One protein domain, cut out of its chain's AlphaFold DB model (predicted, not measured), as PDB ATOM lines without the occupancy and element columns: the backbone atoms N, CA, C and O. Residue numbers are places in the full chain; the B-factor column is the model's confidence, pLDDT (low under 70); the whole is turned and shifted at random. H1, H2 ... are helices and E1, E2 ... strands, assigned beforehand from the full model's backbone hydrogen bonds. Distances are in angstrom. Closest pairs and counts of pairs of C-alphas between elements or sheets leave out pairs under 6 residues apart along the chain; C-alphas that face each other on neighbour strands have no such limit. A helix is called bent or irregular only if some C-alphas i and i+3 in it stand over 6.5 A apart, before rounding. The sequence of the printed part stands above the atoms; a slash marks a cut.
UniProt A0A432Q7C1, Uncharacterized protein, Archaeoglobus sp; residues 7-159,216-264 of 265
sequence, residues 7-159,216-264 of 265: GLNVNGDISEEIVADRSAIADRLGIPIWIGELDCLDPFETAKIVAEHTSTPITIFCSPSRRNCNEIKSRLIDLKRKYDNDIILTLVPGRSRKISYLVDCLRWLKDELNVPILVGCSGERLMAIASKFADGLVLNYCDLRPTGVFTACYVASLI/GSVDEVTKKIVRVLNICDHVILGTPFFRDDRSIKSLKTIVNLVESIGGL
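Overview. This is residues 7 to 159 and 216 to 264 of the 265 residues of an uncharacterized protein of Archaeoglobus sp (UniProt A0A432Q7C1). A closed barrel of eight parallel strands, E1 to E8 in chain order round the ring, makes the core, and seven helices pack round it. This ring of helices is open between H5 and H6, where E6 leads to E7 through residues 140 to 149 with no named helix. The 202 printed residues hold seven named helices and eight named strands, in the order E1 H1 E2 H2 E3 H3 E4 H4 E5 H5 E6 E7 H6 E8 H7, and the class is mixed, helices and strands. The whole is compact and rounded, with a radius of gyration of the C-alphas of 16.3 A and spans of 43 by 36 by 27 A.

Arrangement. The barrel holds E1, residues 7 to 10, E2, 33 to 35, E3, 58 to 62, E4, 87 to 91, E5, 117 to 121, E6, 136 to 139, E7, 150 to 159, and E8, 234 to 238. Neighbours are parallel, with backbone pairs within hydrogen-bond range: N 34 and O 8, 2.8 A, for E1 and E2; N 35 and O 59, 2.7 A, for E2 and E3; N 60 and O 88, 2.9 A, for E3 and E4; N 118 and O 89, 2.8 A, for E4 and E5; N 121 and O 138, 2.8 A, for E5 and E6; N 137 and O 150, 2.8 A, for E6 and E7; and N 236 and O 153, 2.9 A, for E7 and E8. E8 and E1 close the ring, with N 7 and O 235 at 2.8 A. H1, residues 16 to 27, is on the barrel. H2, residues 43 to 51, lies outside the barrel over E2 and E3, at a height over the sheet of 8.3 A. H1 and H2 touch at a steep tilt of 58 degrees, with the C-alphas of Ala 20 and Val 50 closest at 6.0 A. H3, residues 69 to 82, lies outside over E3 and E4, and H4, residues 99 to 112, outside over E5. H3, with residues 69 to 73 alone, touches H4; the C-alphas of Cys 69 and Cys 105 are closest, 5.9 A apart. H5, residues 124 to 130, lies outside over E5. H6, residues 218 to 229, lies outside over E8 and runs slantwise to the strands, at 45 degrees to E8 on the local plane. H7, residues 245 to 261, lies outside, over none of the strands, and touches H6, with the C-alphas of Thr 222 and Ile 254 closest at 5.8 A. H5 and H6 are apart. Helix packing is mostly crossed, none of the three touching pairs being at a shallow tilt. Five strand-helix-strand units, two parallel neighbour strands with a helix between, run from E1, H1, E2 to E5, H5, E6, each with a right-handed crossover. Every O i to N i+4 pair is within hydrogen-bond range in H1 to H6, and 11 of 13 are in H7.

Along the chain. E1 begins at C-alpha 7, (170.926, 114.605, 119.270). E7, the longest strand, measures 27.0 A from first to last C-alpha and bends by 60 degrees at residue 156. H3 measures 20.2 A, H4 20.1 A, H6 16.4 A and H1 16.1 A. H7, the longest helix, measures 24.7 A and ends at C-alpha 261, (171.369, 127.982, 108.452). It has a kink of 43 degrees near residue 253 and is irregular, with C-alphas 249 and 252 standing 7.2 A apart.

Size, cuts and confidence. The two C-alphas farthest apart are those of Asn 70 and Leu 264, 45.5 A. Residues 160 to 215 are cut out; across the cut, C-alphas 159 and 216 are 5.4 A apart. Of the links that are printed whole, none is long. The mean pLDDT of the printed part is 91.9, and residues 95 to 97, 142 to 147 and 262 to 264 are under 70.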
ATOM      1  N   GLY A   7     171.348 115.549 118.237       97.94
ATOM      2  CA  GLY A   7     170.926 114.605 119.270       97.94
ATOM      3  C   GLY A   7     171.389 115.061 120.651       97.94
ATOM      4  O   GLY A   7     172.322 115.861 120.772       97.94
ATOM      5  N   LEU A   8     170.758 114.551 121.709       98.00
ATOM      6  CA  LEU A   8     171.148 114.851 123.091       98.00
ATOM      7  C   LEU A   8     171.702 113.629 123.801       98.00
ATOM      8  O   LEU A   8     171.099 112.563 123.741       98.00
ATOM      9  N   ASN A   9     172.792 113.802 124.548       97.44
ATOM     10  CA  ASN A   9     173.313 112.740 125.396       97.44
ATOM     11  C   ASN A   9     172.820 112.815 126.849       97.44
ATOM     12  O   ASN A   9     172.915 113.864 127.481       97.44
ATOM     13  N   VAL A  10     172.424 111.669 127.405       95.62
ATOM     14  CA  VAL A  10     172.167 111.455 128.837       95.62
ATOM     15  C   VAL A  10     172.916 110.209 129.319       95.62
ATOM     16  O   VAL A  10     173.062 109.251 128.570       95.62
ATOM     17  N   ASN A  11     173.407 110.188 130.560       85.62
ATOM     18  CA  ASN A  11     174.220 109.074 131.076       85.62
ATOM     19  C   ASN A  11     173.589 108.344 132.278       85.62
ATOM     20  O   ASN A  11     174.270 107.569 132.947       85.62
ATOM     21  N   GLY A  12     172.314 108.621 132.581       80.81
ATOM     22  CA  GLY A  12     171.598 108.035 133.726       80.81
ATOM     23  C   GLY A  12     172.028 108.589 135.081       80.81
ATOM     24  O   GLY A  12     171.862 107.949 136.111       80.81
ATOM     25  N   ASP A  13     172.669 109.750 135.079       84.50
ATOM     26  CA  ASP A  13     173.468 110.242 136.189       84.50
ATOM     27  C   ASP A  13     172.820 111.413 136.945       84.50
ATOM     28  O   ASP A  13     173.465 112.133 137.705       84.50
ATOM     29  N   ILE A  14     171.521 111.557 136.737       89.00
ATOM     30  CA  ILE A  14     170.585 112.530 137.298       89.00
ATOM     31  C   ILE A  14     169.297 111.778 137.665       89.00
ATOM     32  O   ILE A  14     169.146 110.617 137.289       89.00
ATOM     33  N   SER A  15     168.388 112.402 138.421       93.56
ATOM     34  CA  SER A  15     167.148 111.732 138.836       93.56
ATOM     35  C   SER A  15     166.289 111.323 137.639       93.56
ATOM     36  O   SER A  15     166.282 111.996 136.608       93.56
ATOM     37  N   GLU A  16     165.536 110.234 137.802       95.69
ATOM     38  CA  GLU A  16     164.649 109.696 136.763       95.69
ATOM     39  C   GLU A  16     163.629 110.738 136.286       95.69
ATOM     40  O   GLU A  16     163.419 110.868 135.087       95.69
ATOM     41  N   GLU A  17     163.089 111.551 137.202       96.88
ATOM     42  CA  GLU A  17     162.191 112.676 136.892       96.88
ATOM     43  C   GLU A  17     162.837 113.678 135.922       96.88
ATOM     44  O   GLU A  17     162.251 114.031 134.901       96.88
ATOM     45  N   ILE A  18     164.093 114.070 136.167       96.69
ATOM     46  CA  ILE A  18     164.808 114.997 135.280       96.69
ATOM     47  C   ILE A  18     165.094 114.337 133.923       96.69
ATOM     48  O   ILE A  18     165.040 115.013 132.892       96.69
ATOM     49  N   VAL A  19     165.408 113.035 133.899       97.62
ATOM     50  CA  VAL A  19     165.582 112.284 132.645       97.62
ATOM     51  C   VAL A  19     164.279 112.278 131.849       97.62
ATOM     52  O   VAL A  19     164.310 112.631 130.671       97.62
ATOM     53  N   ALA A  20     163.157 111.935 132.478       97.56
ATOM     54  CA  ALA A  20     161.837 111.892 131.858       97.56
ATOM     55  C   ALA A  20     161.436 113.259 131.284       97.56
ATOM     56  O   ALA A  20     161.197 113.381 130.080       97.56
ATOM     57  N   ASP A  21     161.476 114.312 132.106       98.12
ATOM     58  CA  ASP A  21     161.077 115.668 131.720       98.12
ATOM     59  C   ASP A  21     161.867 116.189 130.516       98.12
ATOM     60  O   ASP A  21     161.313 116.740 129.558       98.12
ATOM     61  N   ARG A  22     163.192 116.021 130.549       98.25
ATOM     62  CA  ARG A  22     164.080 116.551 129.507       98.25
ATOM     63  C   ARG A  22     164.056 115.706 128.241       98.25
ATOM     64  O   ARG A  22     164.178 116.267 127.153       98.25
ATOM     65  N   SER A  23     163.826 114.401 128.364       98.06
ATOM     66  CA  SER A  23     163.599 113.531 127.206       98.06
ATOM     67  C   SER A  23     162.289 113.894 126.508       98.06
ATOM     68  O   SER A  23     162.286 114.063 125.294       98.06
ATOM     69  N   ALA A  24     161.218 114.172 127.257       98.12
ATOM     70  CA  ALA A  24     159.958 114.654 126.689       98.12
ATOM     71  C   ALA A  24     160.096 116.032 126.004       98.12
ATOM     72  O   ALA A  24     159.409 116.319 125.022       98.12
ATOM     73  N   ILE A  25     160.980 116.915 126.494       98.25
ATOM     74  CA  ILE A  25     161.319 118.168 125.788       98.25
ATOM     75  C   ILE A  25     161.985 117.870 124.440       98.25
ATOM     76  O   ILE A  25     161.610 118.486 123.445       98.25
ATOM     77  N   ALA A  26     162.960 116.961 124.410       97.69
ATOM     78  CA  ALA A  26     163.665 116.579 123.189       97.69
ATOM     79  C   ALA A  26     162.731 115.904 122.171       97.69
ATOM     80  O   ALA A  26     162.774 116.239 120.989       97.69
ATOM     81  N   ASP A  27     161.835 115.035 122.640       97.81
ATOM     82  CA  ASP A  27     160.848 114.330 121.819       97.81
ATOM     83  C   ASP A  27     159.909 115.286 121.076       97.81
ATOM     84  O   ASP A  27     159.766 115.195 119.859       97.81
ATOM     85  N   ARG A  28     159.377 116.304 121.768       97.69
ATOM     86  CA  ARG A  28     158.553 117.360 121.141       97.69
ATOM     87  C   ARG A  28     159.282 118.155 120.056       97.69
ATOM     88  O   ARG A  28     158.635 118.860 119.286       97.69
ATOM     89  N   LEU A  29     160.611 118.102 120.039       96.81
ATOM     90  CA  LEU A  29     161.460 118.750 119.043       96.81
ATOM     91  C   LEU A  29     161.983 117.757 117.989       96.81
ATOM     92  O   LEU A  29     162.774 118.157 117.142       96.81
ATOM     93  N   GLY A  30     161.581 116.481 118.044       96.50
ATOM     94  CA  GLY A  30     162.057 115.436 117.136       96.50
ATOM     95  C   GLY A  30     163.530 115.065 117.333       96.50
ATOM     96  O   GLY A  30     164.165 114.554 116.414       96.50
ATOM     97  N   ILE A  31     164.100 115.347 118.506       97.88
ATOM     98  CA  ILE A  31     165.526 115.153 118.781       97.88
ATOM     99  C   ILE A  31     165.747 113.754 119.379       97.88
ATOM    100  O   ILE A  31     165.166 113.448 120.426       97.88
ATOM    101  N   PRO A  32     166.597 112.901 118.775       98.06
ATOM    102  CA  PRO A  32     166.921 111.596 119.336       98.06
ATOM    103  C   PRO A  32     167.769 111.706 120.606       98.06
ATOM    104  O   PRO A  32     168.595 112.617 120.773       98.06
ATOM    105  N   ILE A  33     167.604 110.715 121.480       98.44
ATOM    106  CA  ILE A  33     168.343 110.602 122.738       98.44
ATOM    107  C   ILE A  33     169.453 109.557 122.610       98.44
ATOM    108  O   ILE A  33     169.260 108.451 122.110       98.44
ATOM    109  N   TRP A  34     170.634 109.909 123.106       98.31
ATOM    110  CA  TRP A  34     171.842 109.096 123.104       98.31
ATOM    111  C   TRP A  34     172.264 108.770 124.537       98.31
ATOM    112  O   TRP A  34     172.642 109.650 125.306       98.31
ATOM    113  N   ILE A  35     172.253 107.500 124.909       97.75
ATOM    114  CA  ILE A  35     172.429 107.060 126.290       97.75
ATOM    115  C   ILE A  35     173.839 106.526 126.496       97.75
ATOM    116  O   ILE A  35     174.175 105.451 126.000       97.75
ATOM    117  N   GLY A  36     174.676 107.280 127.204       92.69
ATOM    118  CA  GLY A  36     176.064 106.900 127.456       92.69
ATOM    119  C   GLY A  36     176.211 105.825 128.536       92.69
ATOM    120  O   GLY A  36     175.381 105.692 129.432       92.69
ATOM    121  N   GLU A  37     177.310 105.070 128.469       88.00
ATOM    122  CA  GLU A  37     177.629 104.020 129.441       88.00
ATOM    123  C   GLU A  37     178.682 104.493 130.458       88.00
ATOM    124  O   GLU A  37     179.867 104.662 130.132       88.00
ATOM    125  N   LEU A  38     178.280 104.624 131.723       81.19
ATOM    126  CA  LEU A  38     179.173 104.926 132.845       81.19
ATOM    127  C   LEU A  38     179.437 103.674 133.694       81.19
ATOM    128  O   LEU A  38     178.625 102.762 133.749       81.19
ATOM    129  N   ASP A  39     180.581 103.618 134.390       73.38
ATOM    130  CA  ASP A  39     181.005 102.431 135.167       73.38
ATOM    131  C   ASP A  39     179.996 101.983 136.245       73.38
ATOM    132  O   ASP A  39     180.049 100.838 136.686       73.38
ATOM    133  N   CYS A  40     179.145 102.888 136.729       71.06
ATOM    134  CA  CYS A  40     178.217 102.644 137.834       71.06
ATOM    135  C   CYS A  40     176.744 102.772 137.444       71.06
ATOM    136  O   CYS A  40     175.896 102.711 138.327       71.06
ATOM    137  N   LEU A  41     176.443 102.990 136.163       83.50
ATOM    138  CA  LEU A  41     175.085 103.238 135.695       83.50
ATOM    139  C   LEU A  41     174.794 102.357 134.496       83.50
ATOM    140  O   LEU A  41     175.599 102.234 133.573       83.50
ATOM    141  N   ASP A  42     173.637 101.716 134.548       90.69
ATOM    142  CA  ASP A  42     173.205 100.798 133.517       90.69
ATOM    143  C   ASP A  42     172.455 101.564 132.417       90.69
ATOM    144  O   ASP A  42     171.346 102.049 132.666       90.69
ATOM    145  N   PRO A  43     173.013 101.669 131.198       95.31
ATOM    146  CA  PRO A  43     172.410 102.477 130.143       95.31
ATOM    147  C   PRO A  43     171.040 101.938 129.707       95.31
ATOM    148  O   PRO A  43     170.199 102.696 129.236       95.31
ATOM    149  N   PHE A  44     170.764 100.649 129.908       96.75
ATOM    150  CA  PHE A  44     169.465 100.061 129.581       96.75
ATOM    151  C   PHE A  44     168.364 100.453 130.576       96.75
ATOM    152  O   PHE A  44     167.204 100.509 130.184       96.75
ATOM    153  N   GLU A  45     168.694 100.745 131.839       96.06
ATOM    154  CA  GLU A  45     167.694 101.255 132.790       96.06
ATOM    155  C   GLU A  45     167.338 102.705 132.458       96.06
ATOM    156  O   GLU A  45     166.164 103.058 132.400       96.06
ATOM    157  N   THR A  46     168.333 103.521 132.095       97.06
ATOM    158  CA  THR A  46     168.074 104.860 131.542       97.06
ATOM    159  C   THR A  46     167.262 104.787 130.248       97.06
ATOM    160  O   THR A  46     166.355 105.591 130.059       97.06
ATOM    161  N   ALA A  47     167.527 103.803 129.382       98.06
ATOM    162  CA  ALA A  47     166.776 103.619 128.142       98.06
ATOM    163  C   ALA A  47     165.296 103.329 128.372       98.06
ATOM    164  O   ALA A  47     164.477 103.845 127.621       98.06
ATOM    165  N   LYS A  48     164.940 102.570 129.416       98.06
ATOM    166  CA  LYS A  48     163.533 102.342 129.779       98.06
ATOM    167  C   LYS A  48     162.835 103.645 130.159       98.06
ATOM    168  O   LYS A  48     161.764 103.917 129.638       98.06
ATOM    169  N   ILE A  49     163.469 104.463 131.004       97.94
ATOM    170  CA  ILE A  49     162.906 105.755 131.432       97.94
ATOM    171  C   ILE A  49     162.695 106.669 130.221       97.94
ATOM    172  O   ILE A  49     161.636 107.277 130.085       97.94
ATOM    173  N   VAL A  50     163.686 106.752 129.328       98.31
ATOM    174  CA  VAL A  50     163.586 107.549 128.094       98.31
ATOM    175  C   VAL A  50     162.455 107.022 127.205       98.31
ATOM    176  O   VAL A  50     161.584 107.795 126.828       98.31
ATOM    177  N   ALA A  51     162.413 105.713 126.940       98.00
ATOM    178  CA  ALA A  51     161.416 105.083 126.074       98.00
ATOM    179  C   ALA A  51     159.971 105.208 126.590       98.00
ATOM    180  O   ALA A  51     159.032 105.229 125.804       98.00
ATOM    181  N   GLU A  52     159.773 105.342 127.903       97.88
ATOM    182  CA  GLU A  52     158.450 105.604 128.491       97.88
ATOM    183  C   GLU A  52     157.929 107.021 128.205       97.88
ATOM    184  O   GLU A  52     156.732 107.268 128.334       97.88
ATOM    185  N   HIS A  53     158.805 107.943 127.797       97.69
ATOM    186  CA  HIS A  53     158.494 109.368 127.649       97.69
ATOM    187  C   HIS A  53     158.800 109.930 126.257       97.69
ATOM    188  O   HIS A  53     158.619 111.132 126.040       97.69
ATOM    189  N   THR A  54     159.276 109.103 125.320       97.69
ATOM    190  CA  THR A  54     159.644 109.540 123.970       97.69
ATOM    191  C   THR A  54     159.197 108.551 122.904       97.69
ATOM    192  O   THR A  54     159.143 107.347 123.125       97.69
ATOM    193  N   SER A  55     158.974 109.065 121.704       96.38
ATOM    194  CA  SER A  55     158.790 108.332 120.450       96.38
ATOM    195  C   SER A  55     160.004 108.441 119.520       96.38
ATOM    196  O   SER A  55     160.154 107.635 118.605       96.38
ATOM    197  N   THR A  56     160.903 109.405 119.760       95.88
ATOM    198  CA  THR A  56     162.131 109.574 118.972       95.88
ATOM    199  C   THR A  56     163.082 108.371 119.080       95.88
ATOM    200  O   THR A  56     162.993 107.579 120.029       95.88
ATOM    201  N   PRO A  57     164.018 108.219 118.119       97.75
ATOM    202  CA  PRO A  57     165.034 107.178 118.184       97.75
ATOM    203  C   PRO A  57     165.895 107.270 119.450       97.75
ATOM    204  O   PRO A  57     166.281 108.359 119.890       97.75
ATOM    205  N   ILE A  58     166.255 106.105 119.990       98.19
ATOM    206  CA  ILE A  58     167.096 105.970 121.182       98.19
ATOM    207  C   ILE A  58     168.360 105.213 120.795       98.19
ATOM    208  O   ILE A  58     168.309 104.053 120.383       98.19
ATOM    209  N   THR A  59     169.515 105.849 120.973       98.31
ATOM    210  CA  THR A  59     170.809 105.196 120.769       98.31
ATOM    211  C   THR A  59     171.453 104.842 122.099       98.31
ATOM    212  O   THR A  59     171.622 105.710 122.946       98.31
ATOM    213  N   ILE A  60     171.864 103.589 122.288       97.94
ATOM    214  CA  ILE A  60     172.446 103.098 123.545       97.94
ATOM    215  C   ILE A  60     173.929 102.791 123.336       97.94
ATOM    216  O   ILE A  60     174.279 101.938 122.518       97.94
ATOM    217  N   PHE A  61     174.816 103.447 124.086       95.88
ATOM    218  CA  PHE A  61     176.233 103.088 124.120       95.88
ATOM    219  C   PHE A  61     176.445 101.854 125.000       95.88
ATOM    220  O   PHE A  61     175.926 101.776 126.112       95.88
ATOM    221  N   CYS A  62     177.236 100.894 124.530       94.44
ATOM    222  CA  CYS A  62     177.598  99.694 125.280       94.44
ATOM    223  C   CYS A  62     179.034  99.273 124.978       94.44
ATOM    224  O   CYS A  62     179.451  99.223 123.820       94.44
ATOM    225  N   SER A  63     179.785  98.902 126.013       91.94
ATOM    226  CA  SER A  63     181.083  98.262 125.844       91.94
ATOM    227  C   SER A  63     180.972  96.746 125.990       91.94
ATOM    228  O   SER A  63     180.654  96.273 127.088       91.94
ATOM    229  N   PRO A  64     181.393  95.958 124.981       91.44
ATOM    230  CA  PRO A  64     181.571  94.516 125.137       91.44
ATOM    231  C   PRO A  64     182.487  94.152 126.316       91.44
ATOM    232  O   PRO A  64     182.392  93.066 126.887       91.44
ATOM    233  N   SER A  65     183.407  95.058 126.686       88.12
ATOM    234  CA  SER A  65     184.341  94.874 127.803       88.12
ATOM    235  C   SER A  65     183.683  94.975 129.180       88.12
ATOM    236  O   SER A  65     184.320  94.627 130.171       88.12
ATOM    237  N   ARG A  66     182.487  95.563 129.266       87.44
ATOM    238  CA  ARG A  66     181.710  95.697 130.506       87.44
ATOM    239  C   ARG A  66     180.524  94.744 130.521       87.44
ATOM    240  O   ARG A  66     180.156  94.261 131.584       87.44
ATOM    241  N   ARG A  67     179.967  94.466 129.345       90.00
ATOM    242  CA  ARG A  67     178.793  93.630 129.154       90.00
ATOM    243  C   ARG A  67     179.022  92.702 127.981       90.00
ATOM    244  O   ARG A  67     179.314  93.165 126.886       90.00
ATOM    245  N   ASN A  68     178.915  91.397 128.199       91.62
ATOM    246  CA  ASN A  68     179.130  90.446 127.113       91.62
ATOM    247  C   ASN A  68     178.057  90.611 126.012       91.62
ATOM    248  O   ASN A  68     176.954  91.097 126.264       91.62
ATOM    249  N   CYS A  69     178.374  90.195 124.785       94.31
ATOM    250  CA  CYS A  69     177.510  90.423 123.621       94.31
ATOM    251  C   CYS A  69     176.139  89.739 123.745       94.31
ATOM    252  O   CYS A  69     175.143  90.307 123.303       94.31
ATOM    253  N   ASN A  70     176.063  88.567 124.389       96.56
ATOM    254  CA  ASN A  70     174.795  87.870 124.632       96.56
ATOM    255  C   ASN A  70     173.863  88.691 125.531       96.56
ATOM    256  O   ASN A  70     172.670  88.795 125.253       96.56
ATOM    257  N   GLU A  71     174.408  89.304 126.580       96.38
ATOM    258  CA  GLU A  71     173.652  90.181 127.468       96.38
ATOM    259  C   GLU A  71     173.184  91.442 126.725       96.38
ATOM    260  O   GLU A  71     172.008  91.786 126.812       96.38
ATOM    261  N   ILE A  72     174.051  92.079 125.920       96.88
ATOM    262  CA  ILE A  72     173.659  93.217 125.060       96.88
ATOM    263  C   ILE A  72     172.489  92.817 124.148       96.88
ATOM    264  O   ILE A  72     171.479  93.521 124.099       96.88
ATOM    265  N   LYS A  73     172.596  91.669 123.463       97.62
ATOM    266  CA  LYS A  73     171.555  91.139 122.571       97.62
ATOM    267  C   LYS A  73     170.231  90.942 123.306       97.62
ATOM    268  O   LYS A  73     169.212  91.455 122.853       97.62
ATOM    269  N   SER A  74     170.244  90.213 124.425       97.69
ATOM    270  CA  SER A  74     169.027  89.909 125.187       97.69
ATOM    271  C   SER A  74     168.310  91.188 125.608       97.69
ATOM    272  O   SER A  74     167.116  91.334 125.370       97.69
ATOM    273  N   ARG A  75     169.050  92.155 126.157       97.38
ATOM    274  CA  ARG A  75     168.456  93.394 126.664       97.38
ATOM    275  C   ARG A  75     167.928  94.304 125.561       97.38
ATOM    276  O   ARG A  75     166.906  94.950 125.761       97.38
ATOM    277  N   LEU A  76     168.581  94.336 124.396       97.06
ATOM    278  CA  LEU A  76     168.055  95.047 123.226       97.06
ATOM    279  C   LEU A  76     166.759  94.420 122.713       97.06
ATOM    280  O   LEU A  76     165.827  95.148 122.382       97.06
ATOM    281  N   ILE A  77     166.684  93.084 122.664       96.56
ATOM    282  CA  ILE A  77     165.459  92.373 122.276       96.56
ATOM    283  C   ILE A  77     164.324  92.707 123.247       96.56
ATOM    284  O   ILE A  77     163.219  93.008 122.804       96.56
ATOM    285  N   ASP A  78     164.597  92.694 124.551       96.62
ATOM    286  CA  ASP A  78     163.593  93.010 125.567       96.62
ATOM    287  C   ASP A  78     163.102  94.460 125.454       96.62
ATOM    288  O   ASP A  78     161.896  94.701 125.506       96.62
ATOM    289  N   LEU A  79     164.007  95.420 125.223       96.69
ATOM    290  CA  LEU A  79     163.632  96.821 124.997       96.69
ATOM    291  C   LEU A  79     162.756  96.982 123.751       96.69
ATOM    292  O   LEU A  79     161.689  97.579 123.844       96.69
ATOM    293  N   LYS A  80     163.151  96.390 122.617       95.62
ATOM    294  CA  LYS A  80     162.385  96.462 121.359       95.62
ATOM    295  C   LYS A  80     161.026  95.773 121.416       95.62
ATOM    296  O   LYS A  80     160.152  96.088 120.625       95.62
ATOM    297  N   ARG A  81     160.858  94.783 122.295       95.75
ATOM    298  CA  ARG A  81     159.557  94.134 122.514       95.75
ATOM    299  C   ARG A  81     158.612  94.997 123.338       95.75
ATOM    300  O   ARG A  81     157.405  94.841 123.208       95.75
ATOM    301  N   LYS A  82     159.159  95.822 124.233       97.06
ATOM    302  CA  LYS A  82     158.377  96.617 125.182       97.06
ATOM    303  C   LYS A  82     158.049  98.015 124.654       97.06
ATOM    304  O   LYS A  82     157.021  98.556 125.042       97.06
ATOM    305  N   TYR A  83     158.909  98.581 123.813       96.69
ATOM    306  CA  TYR A  83     158.803  99.962 123.357       96.69
ATOM    307  C   TYR A  83     158.926 100.053 121.835       96.69
ATOM    308  O   TYR A  83     159.771  99.385 121.241       96.69
ATOM    309  N   ASP A  84     158.120 100.927 121.232       93.25
ATOM    310  CA  ASP A  84     158.043 101.122 119.777       93.25
ATOM    311  C   ASP A  84     159.127 102.068 119.226       93.25
ATOM    312  O   ASP A  84     159.127 102.401 118.042       93.25
ATOM    313  N   ASN A  85     160.066 102.516 120.066       95.44
ATOM    314  CA  ASN A  85     161.166 103.373 119.636       95.44
ATOM    315  C   ASN A  85     162.085 102.661 118.634       95.44
ATOM    316  O   ASN A  85     162.432 101.484 118.786       95.44
ATOM    317  N   ASP A  86     162.619 103.432 117.689       95.75
ATOM    318  CA  ASP A  86     163.761 103.007 116.889       95.75
ATOM    319  C   ASP A  86     165.014 102.918 117.770       95.75
ATOM    320  O   ASP A  86     165.658 103.920 118.097       95.75
ATOM    321  N   ILE A  87     165.358 101.695 118.179       97.19
ATOM    322  CA  ILE A  87     166.538 101.426 119.003       97.19
ATOM    323  C   ILE A  87     167.777 101.221 118.129       97.19
ATOM    324  O   ILE A  87     167.800 100.361 117.244       97.19
ATOM    325  N   ILE A  88     168.837 101.962 118.451       98.00
ATOM    326  CA  ILE A  88     170.157 101.887 117.818       98.00
ATOM    327  C   ILE A  88     171.191 101.490 118.870       98.00
ATOM    328  O   ILE A  88     171.194 101.993 119.995       98.00
ATOM    329  N   LEU A  89     172.107 100.600 118.506       98.12
ATOM    330  CA  LEU A  89     173.218 100.208 119.369       98.12
ATOM    331  C   LEU A  89     174.482 100.957 118.954       98.12
ATOM    332  O   LEU A  89     174.844 100.943 117.787       98.12
ATOM    333  N   THR A  90     175.209 101.544 119.899       97.44
ATOM    334  CA  THR A  90     176.583 102.007 119.671       97.44
ATOM    335  C   THR A  90     177.556 101.183 120.498       97.44
ATOM    336  O   THR A  90     177.565 101.250 121.726       97.44
ATOM    337  N   LEU A  91     178.426 100.426 119.835       96.12
ATOM    338  CA  LEU A  91     179.488  99.683 120.499       96.12
ATOM    339  C   LEU A  91     180.714 100.570 120.721       96.12
ATOM    340  O   LEU A  91     181.213 101.210 119.796       96.12
ATOM    341  N   VAL A  92     181.244 100.575 121.942       91.81
ATOM    342  CA  VAL A  92     182.489 101.277 122.288       91.81
ATOM    343  C   VAL A  92     183.545 100.294 122.788       91.81
ATOM    344  O   VAL A  92     183.210  99.316 123.449       91.81
ATOM    345  N   PRO A  93     184.843 100.525 122.520       84.88
ATOM    346  CA  PRO A  93     185.907  99.614 122.957       84.88
ATOM    347  C   PRO A  93     186.041  99.509 124.489       84.88
ATOM    348  O   PRO A  93     186.569  98.518 125.005       84.88
ATOM    349  N   GLY A  94     185.584 100.531 125.221       78.75
ATOM    350  CA  GLY A  94     185.696 100.614 126.673       78.75
ATOM    351  C   GLY A  94     187.139 100.452 127.152       78.75
ATOM    352  O   GLY A  94     188.060 101.064 126.617       78.75
ATOM    353  N   ARG A  95     187.343  99.606 128.168       68.88
ATOM    354  CA  ARG A  95     188.675  99.337 128.746       68.88
ATOM    355  C   ARG A  95     189.458  98.260 127.987       68.88
ATOM    356  O   ARG A  95     190.606  97.982 128.337       68.88
ATOM    357  N   SER A  96     188.853  97.618 126.984       68.19
ATOM    358  CA  SER A  96     189.533  96.573 126.223       68.19
ATOM    359  C   SER A  96     190.633  97.178 125.358       68.19
ATOM    360  O   SER A  96     190.383  98.025 124.503       68.19
ATOM    361  N   ARG A  97     191.861  96.680 125.517       63.62
ATOM    362  CA  ARG A  97     192.974  97.003 124.608       63.62
ATOM    363  C   ARG A  97     192.913  96.214 123.295       63.62
ATOM    364  O   ARG A  97     193.680  96.495 122.378       63.62
ATOM    365  N   LYS A  98     192.032  95.211 123.193       82.31
ATOM    366  CA  LYS A  98     191.919  94.337 122.022       82.31
ATOM    367  C   LYS A  98     190.736  94.764 121.159       82.31
ATOM    368  O   LYS A  98     189.596  94.414 121.452       82.31
ATOM    369  N   ILE A  99     191.039  95.467 120.067       84.69
ATOM    370  CA  ILE A  99     190.065  95.849 119.030       84.69
ATOM    371  C   ILE A  99     189.318  94.620 118.485       84.69
ATOM    372  O   ILE A  99     188.132  94.719 118.199       84.69
ATOM    373  N   SER A 100     189.978  93.458 118.395       87.75
ATOM    374  CA  SER A 100     189.368  92.223 117.881       87.75
ATOM    375  C   SER A 100     188.089  91.843 118.620       87.75
ATOM    376  O   SER A 100     187.097  91.541 117.983       87.75
ATOM    377  N   TYR A 101     188.064  91.972 119.948       88.31
ATOM    378  CA  TYR A 101     186.892  91.603 120.740       88.31
ATOM    379  C   TYR A 101     185.667  92.482 120.435       88.31
ATOM    380  O   TYR A 101     184.548  91.986 120.361       88.31
ATOM    381  N   LEU A 102     185.881  93.780 120.196       92.69
ATOM    382  CA  LEU A 102     184.825  94.691 119.746       92.69
ATOM    383  C   LEU A 102     184.318  94.302 118.349       92.69
ATOM    384  O   LEU A 102     183.116  94.311 118.112       92.69
ATOM    385  N   VAL A 103     185.233  93.957 117.438       92.31
ATOM    386  CA  VAL A 103     184.914  93.590 116.048       92.31
ATOM    387  C   VAL A 103     184.171  92.257 115.973       92.31
ATOM    388  O   VAL A 103     183.196  92.155 115.236       92.31
ATOM    389  N   ASP A 104     184.586  91.258 116.750       93.75
ATOM    390  CA  ASP A 104     183.914  89.958 116.822       93.75
ATOM    391  C   ASP A 104     182.491  90.129 117.370       93.75
ATOM    392  O   ASP A 104     181.536  89.607 116.795       93.75
ATOM    393  N   CYS A 105     182.336  90.946 118.420       95.31
ATOM    394  CA  CYS A 105     181.032  91.305 118.970       95.31
ATOM    395  C   CYS A 105     180.147  92.023 117.945       95.31
ATOM    396  O   CYS A 105     178.979  91.677 117.799       95.31
ATOM    397  N   LEU A 106     180.702  93.003 117.221       95.88
ATOM    398  CA  LEU A 106     180.001  93.743 116.173       95.88
ATOM    399  C   LEU A 106     179.477  92.803 115.089       95.88
ATOM    400  O   LEU A 106     178.296  92.858 114.770       95.88
ATOM    401  N   ARG A 107     180.340  91.943 114.535       95.75
ATOM    402  CA  ARG A 107     179.962  91.019 113.457       95.75
ATOM    403  C   ARG A 107     178.858  90.072 113.909       95.75
ATOM    404  O   ARG A 107     177.843  89.967 113.238       95.75
ATOM    405  N   TRP A 108     179.027  89.471 115.082       96.69
ATOM    406  CA  TRP A 108     178.024  88.571 115.636       96.69
ATOM    407  C   TRP A 108     176.687  89.283 115.894       96.69
ATOM    408  O   TRP A 108     175.641  88.793 115.490       96.69
ATOM    409  N   LEU A 109     176.696  90.475 116.501       97.00
ATOM    410  CA  LEU A 109     175.464  91.234 116.736       97.00
ATOM    411  C   LEU A 109     174.799  91.701 115.433       97.00
ATOM    412  O   LEU A 109     173.576  91.751 115.388       97.00
ATOM    413  N   LYS A 110     175.569  92.017 114.383       95.25
ATOM    414  CA  LYS A 110     175.036  92.368 113.056       95.25
ATOM    415  C   LYS A 110     174.278  91.212 112.406       95.25
ATOM    416  O   LYS A 110     173.285  91.471 111.735       95.25
ATOM    417  N   ASP A 111     174.730  89.979 112.616       94.62
ATOM    418  CA  ASP A 111     174.057  88.780 112.102       94.62
ATOM    419  C   ASP A 111     172.797  88.440 112.924       94.62
ATOM    420  O   ASP A 111     171.812  87.925 112.399       94.62
ATOM    421  N   GLU A 112     172.812  88.752 114.222       96.38
ATOM    422  CA  GLU A 112     171.792  88.315 115.183       96.38
ATOM    423  C   GLU A 112     170.700  89.353 115.483       96.38
ATOM    424  O   GLU A 112     169.657  89.007 116.047       96.38
ATOM    425  N   LEU A 113     170.938  90.630 115.176       94.50
ATOM    426  CA  LEU A 113     170.024  91.726 115.476       94.50
ATOM    427  C   LEU A 113     169.653  92.511 114.223       94.50
ATOM    428  O   LEU A 113     170.504  93.002 113.489       94.50
ATOM    429  N   ASN A 114     168.355  92.762 114.070       92.25
ATOM    430  CA  ASN A 114     167.838  93.725 113.105       92.25
ATOM    431  C   ASN A 114     167.723  95.121 113.749       92.25
ATOM    432  O   ASN A 114     166.622  95.612 114.028       92.25
ATOM    433  N   VAL A 115     168.873  95.709 114.091       94.62
ATOM    434  CA  VAL A 115     169.016  97.104 114.548       94.62
ATOM    435  C   VAL A 115     170.238  97.734 113.888       94.62
ATOM    436  O   VAL A 115     171.206  97.016 113.627       94.62
ATOM    437  N   PRO A 116     170.249  99.056 113.657       96.81
ATOM    438  CA  PRO A 116     171.478  99.740 113.294       96.81
ATOM    439  C   PRO A 116     172.505  99.618 114.428       96.81
ATOM    440  O   PRO A 116     172.185  99.846 115.600       96.81
ATOM    441  N   ILE A 117     173.739  99.260 114.076       97.50
ATOM    442  CA  ILE A 117     174.866  99.162 115.002       97.50
ATOM    443  C   ILE A 117     175.964 100.123 114.560       97.50
ATOM    444  O   ILE A 117     176.572  99.969 113.499       97.50
ATOM    445  N   LEU A 118     176.237 101.106 115.411       96.94
ATOM    446  CA  LEU A 118     177.302 102.086 115.253       96.94
ATOM    447  C   LEU A 118     178.519 101.699 116.091       96.94
ATOM    448  O   LEU A 118     178.423 100.916 117.039       96.94
ATOM    449  N   VAL A 119     179.672 102.289 115.780       95.25
ATOM    450  CA  VAL A 119     180.897 102.097 116.567       95.25
ATOM    451  C   VAL A 119     181.508 103.428 116.981       95.25
ATOM    452  O   VAL A 119     181.841 104.265 116.141       95.25
ATOM    453  N   GLY A 120     181.726 103.595 118.286       92.62
ATOM    454  CA  GLY A 120     182.475 104.721 118.831       92.62
ATOM    455  C   GLY A 120     183.966 104.605 118.529       92.62
ATOM    456  O   GLY A 120     184.637 103.671 118.977       92.62
ATOM    457  N   CYS A 121     184.492 105.573 117.785       88.12
ATOM    458  CA  CYS A 121     185.857 105.600 117.289       88.12
ATOM    459  C   CYS A 121     186.643 106.768 117.891       88.12
ATOM    460  O   CYS A 121     186.263 107.932 117.793       88.12
ATOM    461  N   SER A 122     187.796 106.441 118.470       75.88
ATOM    462  CA  SER A 122     188.746 107.414 119.018       75.88
ATOM    463  C   SER A 122     190.105 107.385 118.313       75.88
ATOM    464  O   SER A 122     191.054 107.983 118.818       75.88
ATOM    465  N   GLY A 123     190.212 106.710 117.161       79.50
ATOM    466  CA  GLY A 123     191.426 106.674 116.343       79.50
ATOM    467  C   GLY A 123     191.245 105.979 114.990       79.50
ATOM    468  O   GLY A 123     190.332 105.171 114.801       79.50
ATOM    469  N   GLU A 124     192.163 106.269 114.065       82.88
ATOM    470  CA  GLU A 124     192.105 105.865 112.650       82.88
ATOM    471  C   GLU A 124     192.010 104.357 112.439       82.88
ATOM    472  O   GLU A 124     191.234 103.881 111.615       82.88
ATOM    473  N   ARG A 125     192.772 103.584 113.221       86.06
ATOM    474  CA  ARG A 125     192.805 102.124 113.087       86.06
ATOM    475  C   ARG A 125     191.438 101.493 113.338       86.06
ATOM    476  O   ARG A 125     191.040 100.604 112.593       86.06
ATOM    477  N   LEU A 126     190.747 101.911 114.401       87.25
ATOM    478  CA  LEU A 126     189.419 101.381 114.709       87.25
ATOM    479  C   LEU A 126     188.410 101.859 113.666       87.25
ATOM    480  O   LEU A 126     187.636 101.047 113.175       87.25
ATOM    481  N   MET A 127     188.487 103.130 113.274       88.06
ATOM    482  CA  MET A 127     187.631 103.708 112.239       88.06
ATOM    483  C   MET A 127     187.719 102.933 110.914       88.06
ATOM    484  O   MET A 127     186.691 102.540 110.377       88.06
ATOM    485  N   ALA A 128     188.929 102.638 110.428       88.00
ATOM    486  CA  ALA A 128     189.153 101.918 109.170       88.00
ATOM    487  C   ALA A 128     188.663 100.458 109.185       88.00
ATOM    488  O   ALA A 128     188.394  99.875 108.134       88.00
ATOM    489  N   ILE A 129     188.596  99.838 110.367       89.56
ATOM    490  CA  ILE A 129     188.051  98.486 110.529       89.56
ATOM    491  C   ILE A 129     186.528  98.559 110.656       89.56
ATOM    492  O   ILE A 129     185.825  97.840 109.951       89.56
ATOM    493  N   ALA A 130     186.023  99.424 111.536       90.25
ATOM    494  CA  ALA A 130     184.605  99.552 111.840       90.25
ATOM    495  C   ALA A 130     183.788 100.032 110.635       90.25
ATOM    496  O   ALA A 130     182.691  99.524 110.428       90.25
ATOM    497  N   SER A 131     184.335 100.913 109.789       90.12
ATOM    498  CA  SER A 131     183.662 101.404 108.577       90.12
ATOM    499  C   SER A 131     183.294 100.306 107.571       90.12
ATOM    500  O   SER A 131     182.482 100.544 106.687       90.12
ATOM    501  N   LYS A 132     183.876  99.107 107.689       90.81
ATOM    502  CA  LYS A 132     183.574  97.960 106.820       90.81
ATOM    503  C   LYS A 132     182.384  97.125 107.295       90.81
ATOM    504  O   LYS A 132     181.878  96.324 106.517       90.81
ATOM    505  N   PHE A 133     182.002  97.242 108.567       91.44
ATOM    506  CA  PHE A 133     181.059  96.322 109.217       91.44
ATOM    507  C   PHE A 133     179.910  97.029 109.947       91.44
ATOM    508  O   PHE A 133     178.845  96.438 110.109       91.44
ATOM    509  N   ALA A 134     180.130  98.252 110.432       94.62
ATOM    510  CA  ALA A 134     179.138  99.031 111.162       94.62
ATOM    511  C   ALA A 134     178.231  99.814 110.205       94.62
ATOM    512  O   ALA A 134     178.655 100.207 109.121       94.62
ATOM    513  N   ASP A 135     177.009 100.111 110.650       95.38
ATOM    514  CA  ASP A 135     176.072 100.969 109.909       95.38
ATOM    515  C   ASP A 135     176.452 102.454 110.004       95.38
ATOM    516  O   ASP A 135     175.998 103.287 109.217       95.38
ATOM    517  N   GLY A 136     177.307 102.792 110.969       95.12
ATOM    518  CA  GLY A 136     177.866 104.121 111.120       95.12
ATOM    519  C   GLY A 136     178.885 104.217 112.247       95.12
ATOM    520  O   GLY A 136     179.199 103.249 112.944       95.12
ATOM    521  N   LEU A 137     179.433 105.411 112.409       94.50
ATOM    522  CA  LEU A 137     180.536 105.696 113.311       94.50
ATOM    523  C   LEU A 137     180.185 106.872 114.214       94.50
ATOM    524  O   LEU A 137     179.560 107.836 113.778       94.50
ATOM    525  N   VAL A 138     180.624 106.801 115.467       94.38
ATOM    526  CA  VAL A 138     180.517 107.908 116.423       94.38
ATOM    527  C   VAL A 138     181.917 108.411 116.737       94.38
ATOM    528  O   VAL A 138     182.744 107.670 117.266       94.38
ATOM    529  N   LEU A 139     182.207 109.656 116.387       90.69
ATOM    530  CA  LEU A 139     183.521 110.271 116.520       90.69
ATOM    531  C   LEU A 139     183.571 111.166 117.758       90.69
ATOM    532  O   LEU A 139     182.653 111.943 118.002       90.69
ATOM    533  N   ASN A 140     184.674 111.109 118.507       82.44
ATOM    534  CA  ASN A 140     184.926 112.028 119.631       82.44
ATOM    535  C   ASN A 140     185.572 113.351 119.193       82.44
ATOM    536  O   ASN A 140     185.748 114.261 119.999       82.44
ATOM    537  N   TYR A 141     186.017 113.425 117.942       74.75
ATOM    538  CA  TYR A 141     186.615 114.603 117.338       74.75
ATOM    539  C   TYR A 141     186.497 114.494 115.824       74.75
ATOM    540  O   TYR A 141     186.413 113.416 115.241       74.75
ATOM    541  N   CYS A 142     186.475 115.655 115.201       62.94
ATOM    542  CA  CYS A 142     185.844 115.870 113.917       62.94
ATOM    543  C   CYS A 142     186.901 116.084 112.804       62.94
ATOM    544  O   CYS A 142     186.696 116.802 111.834       62.94
ATOM    545  N   ASP A 143     188.072 115.462 112.953       67.06
ATOM    546  CA  ASP A 143     189.216 115.691 112.058       67.06
ATOM    547  C   ASP A 143     189.232 114.742 110.848       67.06
ATOM    548  O   ASP A 143     190.050 114.900 109.945       67.06
ATOM    549  N   LEU A 144     188.350 113.738 110.821       63.69
ATOM    550  CA  LEU A 144     188.347 112.676 109.818       63.69
ATOM    551  C   LEU A 144     186.913 112.346 109.406       63.69
ATOM    552  O   LEU A 144     186.103 111.960 110.247       63.69
ATOM    553  N   ARG A 145     186.611 112.474 108.107       68.44
ATOM    554  CA  ARG A 145     185.316 112.094 107.528       68.44
ATOM    555  C   ARG A 145     185.466 110.797 106.730       68.44
ATOM    556  O   ARG A 145     185.947 110.844 105.596       68.44
ATOM    557  N   PRO A 146     185.083 109.640 107.286       68.06
ATOM    558  CA  PRO A 146     184.980 108.426 106.492       68.06
ATOM    559  C   PRO A 146     183.882 108.610 105.434       68.06
ATOM    560  O   PRO A 146     182.806 109.131 105.716       68.06
ATOM    561  N   THR A 147     184.171 108.229 104.192       68.12
ATOM    562  CA  THR A 147     183.208 108.316 103.089       68.12
ATOM    563  C   THR A 147     182.315 107.076 103.063       68.12
ATOM    564  O   THR A 147     182.778 105.962 103.296       68.12
ATOM    565  N   GLY A 148     181.025 107.263 102.770       77.94
ATOM    566  CA  GLY A 148     180.088 106.161 102.518       77.94
ATOM    567  C   GLY A 148     179.476 105.484 103.751       77.94
ATOM    568  O   GLY A 148     178.792 104.480 103.585       77.94
ATOM    569  N   VAL A 149     179.681 106.016 104.961       88.62
ATOM    570  CA  VAL A 149     179.035 105.533 106.197       88.62
ATOM    571  C   VAL A 149     178.457 106.696 106.998       88.62
ATOM    572  O   VAL A 149     179.026 107.788 106.996       88.62
ATOM    573  N   PHE A 150     177.350 106.452 107.707       93.38
ATOM    574  CA  PHE A 150     176.774 107.450 108.606       93.38
ATOM    575  C   PHE A 150     177.785 107.829 109.690       93.38
ATOM    576  O   PHE A 150     178.412 106.958 110.295       93.38
ATOM    577  N   THR A 151     177.924 109.120 109.964       93.62
ATOM    578  CA  THR A 151     178.872 109.631 110.950       93.62
ATOM    579  C   THR A 151     178.183 110.592 111.911       93.62
ATOM    580  O   THR A 151     177.637 111.610 111.496       93.62
ATOM    581  N   ALA A 152     178.272 110.314 113.211       94.69
ATOM    582  CA  ALA A 152     177.882 111.232 114.276       94.69
ATOM    583  C   ALA A 152     179.121 111.762 115.013       94.69
ATOM    584  O   ALA A 152     180.054 111.002 115.264       94.69
ATOM    585  N   CYS A 153     179.144 113.038 115.398       94.00
ATOM    586  CA  CYS A 153     180.213 113.620 116.222       94.00
ATOM    587  C   CYS A 153     179.664 113.880 117.632       94.00
ATOM    588  O   CYS A 153     178.754 114.690 117.817       94.00
ATOM    589  N   TYR A 154     180.190 113.166 118.628       94.31
ATOM    590  CA  TYR A 154     179.885 113.377 120.040       94.31
ATOM    591  C   TYR A 154     180.784 114.479 120.578       94.31
ATOM    592  O   TYR A 154     182.002 114.335 120.513       94.31
ATOM    593  N   VAL A 155     180.208 115.568 121.102       93.69
ATOM    594  CA  VAL A 155     180.982 116.730 121.567       93.69
ATOM    595  C   VAL A 155     180.494 117.242 122.914       93.69
ATOM    596  O   VAL A 155     179.307 117.507 123.086       93.69
ATOM    597  N   ALA A 156     181.407 117.437 123.872       94.75
ATOM    598  CA  ALA A 156     181.085 118.100 125.135       94.75
ATOM    599  C   ALA A 156     180.488 119.491 124.862       94.75
ATOM    600  O   ALA A 156     181.062 120.284 124.106       94.75
ATOM    601  N   SER A 157     179.315 119.763 125.436       97.31
ATOM    602  CA  SER A 157     178.474 120.886 125.017       97.31
ATOM    603  C   SER A 157     177.859 121.629 126.202       97.31
ATOM    604  O   SER A 157     177.475 121.000 127.186       97.31
ATOM    605  N   LEU A 158     177.766 122.963 126.131       98.06
ATOM    606  CA  LEU A 158     177.199 123.789 127.212       98.06
ATOM    607  C   LEU A 158     176.867 125.219 126.763       98.06
ATOM    608  O   LEU A 158     177.710 125.905 126.185       98.06
ATOM    609  N   ILE A 159     175.681 125.718 127.118       98.44
ATOM    610  CA  ILE A 159     175.358 127.145 126.984       98.44
ATOM    611  C   ILE A 159     175.985 127.944 128.129       98.44
ATOM    612  O   ILE A 159     175.830 127.620 129.305       98.44
ATOM    613  N   GLY A 216     179.342 128.223 124.382       98.06
ATOM    614  CA  GLY A 216     179.272 129.666 124.166       98.06
ATOM    615  C   GLY A 216     177.850 130.196 124.349       98.06
ATOM    616  O   GLY A 216     177.022 129.570 125.015       98.06
ATOM    617  N   SER A 217     177.562 131.343 123.745       98.31
ATOM    618  CA  SER A 217     176.191 131.816 123.538       98.31
ATOM    619  C   SER A 217     175.402 130.871 122.615       98.31
ATOM    620  O   SER A 217     175.969 129.977 121.984       98.31
ATOM    621  N   VAL A 218     174.085 131.076 122.503       98.06
ATOM    622  CA  VAL A 218     173.230 130.312 121.573       98.06
ATOM    623  C   VAL A 218     173.753 130.409 120.136       98.06
ATOM    624  O   VAL A 218     173.844 129.390 119.450       98.06
ATOM    625  N   ASP A 219     174.172 131.599 119.702       96.94
ATOM    626  CA  ASP A 219     174.698 131.826 118.353       96.94
ATOM    627  C   ASP A 219     176.038 131.121 118.131       96.94
ATOM    628  O   ASP A 219     176.268 130.517 117.082       96.94
ATOM    629  N   GLU A 220     176.937 131.169 119.118       97.25
ATOM    630  CA  GLU A 220     178.233 130.488 119.046       97.25
ATOM    631  C   GLU A 220     178.065 128.967 119.010       97.25
ATOM    632  O   GLU A 220     178.692 128.301 118.185       97.25
ATOM    633  N   VAL A 221     177.187 128.420 119.857       97.88
ATOM    634  CA  VAL A 221     176.837 126.995 119.862       97.88
ATOM    635  C   VAL A 221     176.250 126.578 118.517       97.88
ATOM    636  O   VAL A 221     176.722 125.608 117.930       97.88
ATOM    637  N   THR A 222     175.304 127.347 117.977       97.56
ATOM    638  CA  THR A 222     174.695 127.083 116.665       97.56
ATOM    639  C   THR A 222     175.751 127.058 115.555       97.56
ATOM    640  O   THR A 222     175.820 126.100 114.787       97.56
ATOM    641  N   LYS A 223     176.636 128.064 115.493       95.69
ATOM    642  CA  LYS A 223     177.723 128.120 114.498       95.69
ATOM    643  C   LYS A 223     178.670 126.926 114.610       95.69
ATOM    644  O   LYS A 223     179.087 126.375 113.593       95.69
ATOM    645  N   LYS A 224     179.006 126.512 115.835       95.69
ATOM    646  CA  LYS A 224     179.850 125.336 116.078       95.69
ATOM    647  C   LYS A 224     179.157 124.038 115.648       95.69
ATOM    648  O   LYS A 224     179.813 123.217 115.016       95.69
ATOM    649  N   ILE A 225     177.855 123.882 115.904       96.00
ATOM    650  CA  ILE A 225     177.062 122.739 115.415       96.00
ATOM    651  C   ILE A 225     177.090 122.689 113.885       96.00
ATOM    652  O   ILE A 225     177.441 121.657 113.327       96.00
ATOM    653  N   VAL A 226     176.799 123.799 113.199       95.00
ATOM    654  CA  VAL A 226     176.818 123.857 111.723       95.00
ATOM    655  C   VAL A 226     178.201 123.509 111.169       95.00
ATOM    656  O   VAL A 226     178.316 122.722 110.235       95.00
ATOM    657  N   ARG A 227     179.273 124.030 111.779       92.31
ATOM    658  CA  ARG A 227     180.648 123.686 111.386       92.31
ATOM    659  C   ARG A 227     180.917 122.185 111.493       92.31
ATOM    660  O   ARG A 227     181.593 121.635 110.629       92.31
ATOM    661  N   VAL A 228     180.418 121.547 112.546       92.38
ATOM    662  CA  VAL A 228     180.533 120.101 112.743       92.38
ATOM    663  C   VAL A 228     179.672 119.342 111.720       92.38
ATOM    664  O   VAL A 228     180.136 118.378 111.126       92.38
ATOM    665  N   LEU A 229     178.469 119.814 111.399       92.31
ATOM    666  CA  LEU A 229     177.608 119.195 110.379       92.31
ATOM    667  C   LEU A 229     178.174 119.251 108.952       92.31
ATOM    668  O   LEU A 229     177.793 118.451 108.106       92.31
ATOM    669  N   ASN A 230     179.129 120.138 108.668       90.06
ATOM    670  CA  ASN A 230     179.804 120.151 107.363       90.06
ATOM    671  C   ASN A 230     180.665 118.896 107.112       90.06
ATOM    672  O   ASN A 230     181.072 118.627 105.979       90.06
ATOM    673  N   ILE A 231     180.967 118.131 108.162       88.44
ATOM    674  CA  ILE A 231     181.880 116.980 108.124       88.44
ATOM    675  C   ILE A 231     181.262 115.692 108.680       88.44
ATOM    676  O   ILE A 231     181.827 114.624 108.466       88.44
ATOM    677  N   CYS A 232     180.117 115.760 109.355       90.88
ATOM    678  CA  CYS A 232     179.377 114.598 109.842       90.88
ATOM    679  C   CYS A 232     177.875 114.782 109.621       90.88
ATOM    680  O   CYS A 232     177.397 115.900 109.475       90.88
ATOM    681  N   ASP A 233     177.120 113.693 109.658       93.06
ATOM    682  CA  ASP A 233     175.683 113.707 109.380       93.06
ATOM    683  C   ASP A 233     174.857 114.123 110.610       93.06
ATOM    684  O   ASP A 233     173.718 114.569 110.480       93.06
ATOM    685  N   HIS A 234     175.432 113.992 111.812       95.19
ATOM    686  CA  HIS A 234     174.735 114.212 113.079       95.19
ATOM    687  C   HIS A 234     175.667 114.730 114.184       95.19
ATOM    688  O   HIS A 234     176.810 114.285 114.306       95.19
ATOM    689  N   VAL A 235     175.176 115.624 115.043       96.00
ATOM    690  CA  VAL A 235     175.916 116.143 116.209       96.00
ATOM    691  C   VAL A 235     175.232 115.730 117.494       96.00
ATOM    692  O   VAL A 235     174.063 116.037 117.698       96.00
ATOM    693  N   ILE A 236     175.978 115.102 118.397       97.50
ATOM    694  CA  ILE A 236     175.477 114.721 119.715       97.50
ATOM    695  C   ILE A 236     175.975 115.752 120.725       97.50
ATOM    696  O   ILE A 236     177.180 115.853 120.982       97.50
ATOM    697  N   LEU A 237     175.043 116.508 121.306       97.75
ATOM    698  CA  LEU A 237     175.327 117.448 122.385       97.75
ATOM    699  C   LEU A 237     175.591 116.658 123.671       97.75
ATOM    700  O   LEU A 237     174.674 116.227 124.374       97.75
ATOM    701  N   GLY A 238     176.875 116.428 123.922       95.38
ATOM    702  CA  GLY A 238     177.419 115.678 125.043       95.38
ATOM    703  C   GLY A 238     177.306 116.398 126.384       95.38
ATOM    704  O   GLY A 238     176.976 117.584 126.475       95.38
ATOM    705  N   THR A 239     177.658 115.676 127.446       92.12
ATOM    706  CA  THR A 239     177.789 116.211 128.808       92.12
ATOM    707  C   THR A 239     178.595 117.527 128.838       92.12
ATOM    708  O   THR A 239     179.640 117.607 128.183       92.12
ATOM    709  N   PRO A 240     178.155 118.560 129.586       93.88
ATOM    710  CA  PRO A 240     177.020 118.584 130.519       93.88
ATOM    711  C   PRO A 240     175.687 119.112 129.950       93.88
ATOM    712  O   PRO A 240     174.796 119.421 130.739       93.88
ATOM    713  N   PHE A 241     175.507 119.219 128.628       97.38
ATOM    714  CA  PHE A 241     174.357 119.915 128.023       97.38
ATOM    715  C   PHE A 241     173.000 119.472 128.584       97.38
ATOM    716  O   PHE A 241     172.207 120.303 129.022       97.38
ATOM    717  N   PHE A 242     172.751 118.160 128.636       96.94
ATOM    718  CA  PHE A 242     171.483 117.617 129.125       96.94
ATOM    719  C   PHE A 242     171.232 117.907 130.604       96.94
ATOM    720  O   PHE A 242     170.084 117.906 131.028       96.94
ATOM    721  N   ARG A 243     172.281 118.163 131.400       93.44
ATOM    722  CA  ARG A 243     172.193 118.452 132.840       93.44
ATOM    723  C   ARG A 243     171.872 119.920 133.133       93.44
ATOM    724  O   ARG A 243     171.294 120.209 134.183       93.44
ATOM    725  N   ASP A 244     172.213 120.825 132.225       96.12
ATOM    726  CA  ASP A 244     172.116 122.267 132.419       96.12
ATOM    727  C   ASP A 244     170.741 122.822 132.003       96.12
ATOM    728  O   ASP A 244     170.353 122.758 130.837       96.12
ATOM    729  N   ASP A 245     170.009 123.427 132.946       96.25
ATOM    730  CA  ASP A 245     168.665 123.972 132.687       96.25
ATOM    731  C   ASP A 245     168.659 125.028 131.583       96.25
ATOM    732  O   ASP A 245     167.720 125.108 130.791       96.25
ATOM    733  N   ARG A 246     169.700 125.866 131.532       97.00
ATOM    734  CA  ARG A 246     169.804 126.924 130.527       97.00
ATOM    735  C   ARG A 246     170.016 126.334 129.136       97.00
ATOM    736  O   ARG A 246     169.406 126.813 128.180       97.00
ATOM    737  N   SER A 247     170.839 125.298 129.032       98.06
ATOM    738  CA  SER A 247     171.097 124.565 127.794       98.06
ATOM    739  C   SER A 247     169.824 123.901 127.278       98.06
ATOM    740  O   SER A 247     169.431 124.155 126.139       98.06
ATOM    741  N   ILE A 248     169.099 123.179 128.138       98.00
ATOM    742  CA  ILE A 248     167.806 122.571 127.789       98.00
ATOM    743  C   ILE A 248     166.771 123.621 127.368       98.00
ATOM    744  O   ILE A 248     166.123 123.464 126.336       98.00
ATOM    745  N   LYS A 249     166.644 124.736 128.101       97.69
ATOM    746  CA  LYS A 249     165.722 125.830 127.734       97.69
ATOM    747  C   LYS A 249     166.064 126.475 126.390       97.69
ATOM    748  O   LYS A 249     165.169 126.957 125.702       97.69
ATOM    749  N   SER A 250     167.340 126.479 126.012       98.12
ATOM    750  CA  SER A 250     167.815 127.062 124.751       98.12
ATOM    751  C   SER A 250     167.696 126.104 123.560       98.12
ATOM    752  O   SER A 250     167.864 126.532 122.420       98.12
ATOM    753  N   LEU A 251     167.399 124.823 123.803       97.75
ATOM    754  CA  LEU A 251     167.444 123.760 122.802       97.75
ATOM    755  C   LEU A 251     166.556 124.029 121.583       97.75
ATOM    756  O   LEU A 251     167.027 123.916 120.457       97.75
ATOM    757  N   LYS A 252     165.305 124.455 121.801       97.75
ATOM    758  CA  LYS A 252     164.376 124.794 120.710       97.75
ATOM    759  C   LYS A 252     164.953 125.879 119.798       97.75
ATOM    760  O   LYS A 252     164.902 125.756 118.580       97.75
ATOM    761  N   THR A 253     165.524 126.929 120.386       97.88
ATOM    762  CA  THR A 253     166.138 128.023 119.626       97.88
ATOM    763  C   THR A 253     167.338 127.529 118.826       97.88
ATOM    764  O   THR A 253     167.461 127.868 117.655       97.88
ATOM    765  N   ILE A 254     168.193 126.699 119.431       97.44
ATOM    766  CA  ILE A 254     169.367 126.122 118.760       97.44
ATOM    767  C   ILE A 254     168.940 125.299 117.543       97.44
ATOM    768  O   ILE A 254     169.472 125.515 116.459       97.44
ATOM    769  N   VAL A 255     167.970 124.392 117.695       95.50
ATOM    770  CA  VAL A 255     167.508 123.529 116.595       95.50
ATOM    771  C   VAL A 255     166.924 124.350 115.451       95.50
ATOM    772  O   VAL A 255     167.371 124.196 114.317       95.50
ATOM    773  N   ASN A 256     166.037 125.304 115.752       95.44
ATOM    774  CA  ASN A 256     165.462 126.185 114.735       95.44
ATOM    775  C   ASN A 256     166.548 126.954 113.957       95.44
ATOM    776  O   ASN A 256     166.466 127.108 112.738       95.44
ATOM    777  N   LEU A 257     167.582 127.442 114.651       95.62
ATOM    778  CA  LEU A 257     168.677 128.161 114.004       95.62
ATOM    779  C   LEU A 257     169.553 127.231 113.152       95.62
ATOM    780  O   LEU A 257     169.906 127.599 112.031       95.62
ATOM    781  N   VAL A 258     169.868 126.024 113.632       94.44
ATOM    782  CA  VAL A 258     170.618 125.012 112.866       94.44
ATOM    783  C   VAL A 258     169.882 124.628 111.581       94.44
ATOM    784  O   VAL A 258     170.514 124.501 110.531       94.44
ATOM    785  N   GLU A 259     168.559 124.478 111.632       89.00
ATOM    786  CA  GLU A 259     167.731 124.195 110.455       89.00
ATOM    787  C   GLU A 259     167.730 125.363 109.467       89.00
ATOM    788  O   GLU A 259     167.947 125.150 108.276       89.00
ATOM    789  N   SER A 260     167.579 126.594 109.967       88.12
ATOM    790  CA  SER A 260     167.569 127.797 109.126       88.12
ATOM    791  C   SER A 260     168.895 128.021 108.387       88.12
ATOM    792  O   SER A 260     168.893 128.335 107.200       88.12
ATOM    793  N   ILE A 261     170.037 127.811 109.052       82.81
ATOM    794  CA  ILE A 261     171.369 127.982 108.452       82.81
ATOM    795  C   ILE A 261     171.715 126.792 107.558       82.81
ATOM    796  O   ILE A 261     172.240 126.967 106.464       82.81
ATOM    797  N   GLY A 262     171.418 125.573 108.006       61.47
ATOM    798  CA  GLY A 262     171.734 124.356 107.267       61.47
ATOM    799  C   GLY A 262     170.799 124.057 106.093       61.47
ATOM    800  O   GLY A 262     170.955 122.996 105.502       61.47
ATOM    801  N   GLY A 263     169.803 124.905 105.819       58.25
ATOM    802  CA  GLY A 263     169.035 124.919 104.568       58.25
ATOM    803  C   GLY A 263     169.539 125.954 103.551       58.25
ATOM    804  O   GLY A 263     169.016 126.015 102.443       58.25
ATOM    805  N   LEU A 264     170.528 126.775 103.927       45.50
ATOM    806  CA  LEU A 264     171.169 127.789 103.074       45.50
ATOM    807  C   LEU A 264     172.518 127.324 102.490       45.50
ATOM    808  O   LEU A 264     173.158 128.090 101.770       45.50
TER     809      LEU A 264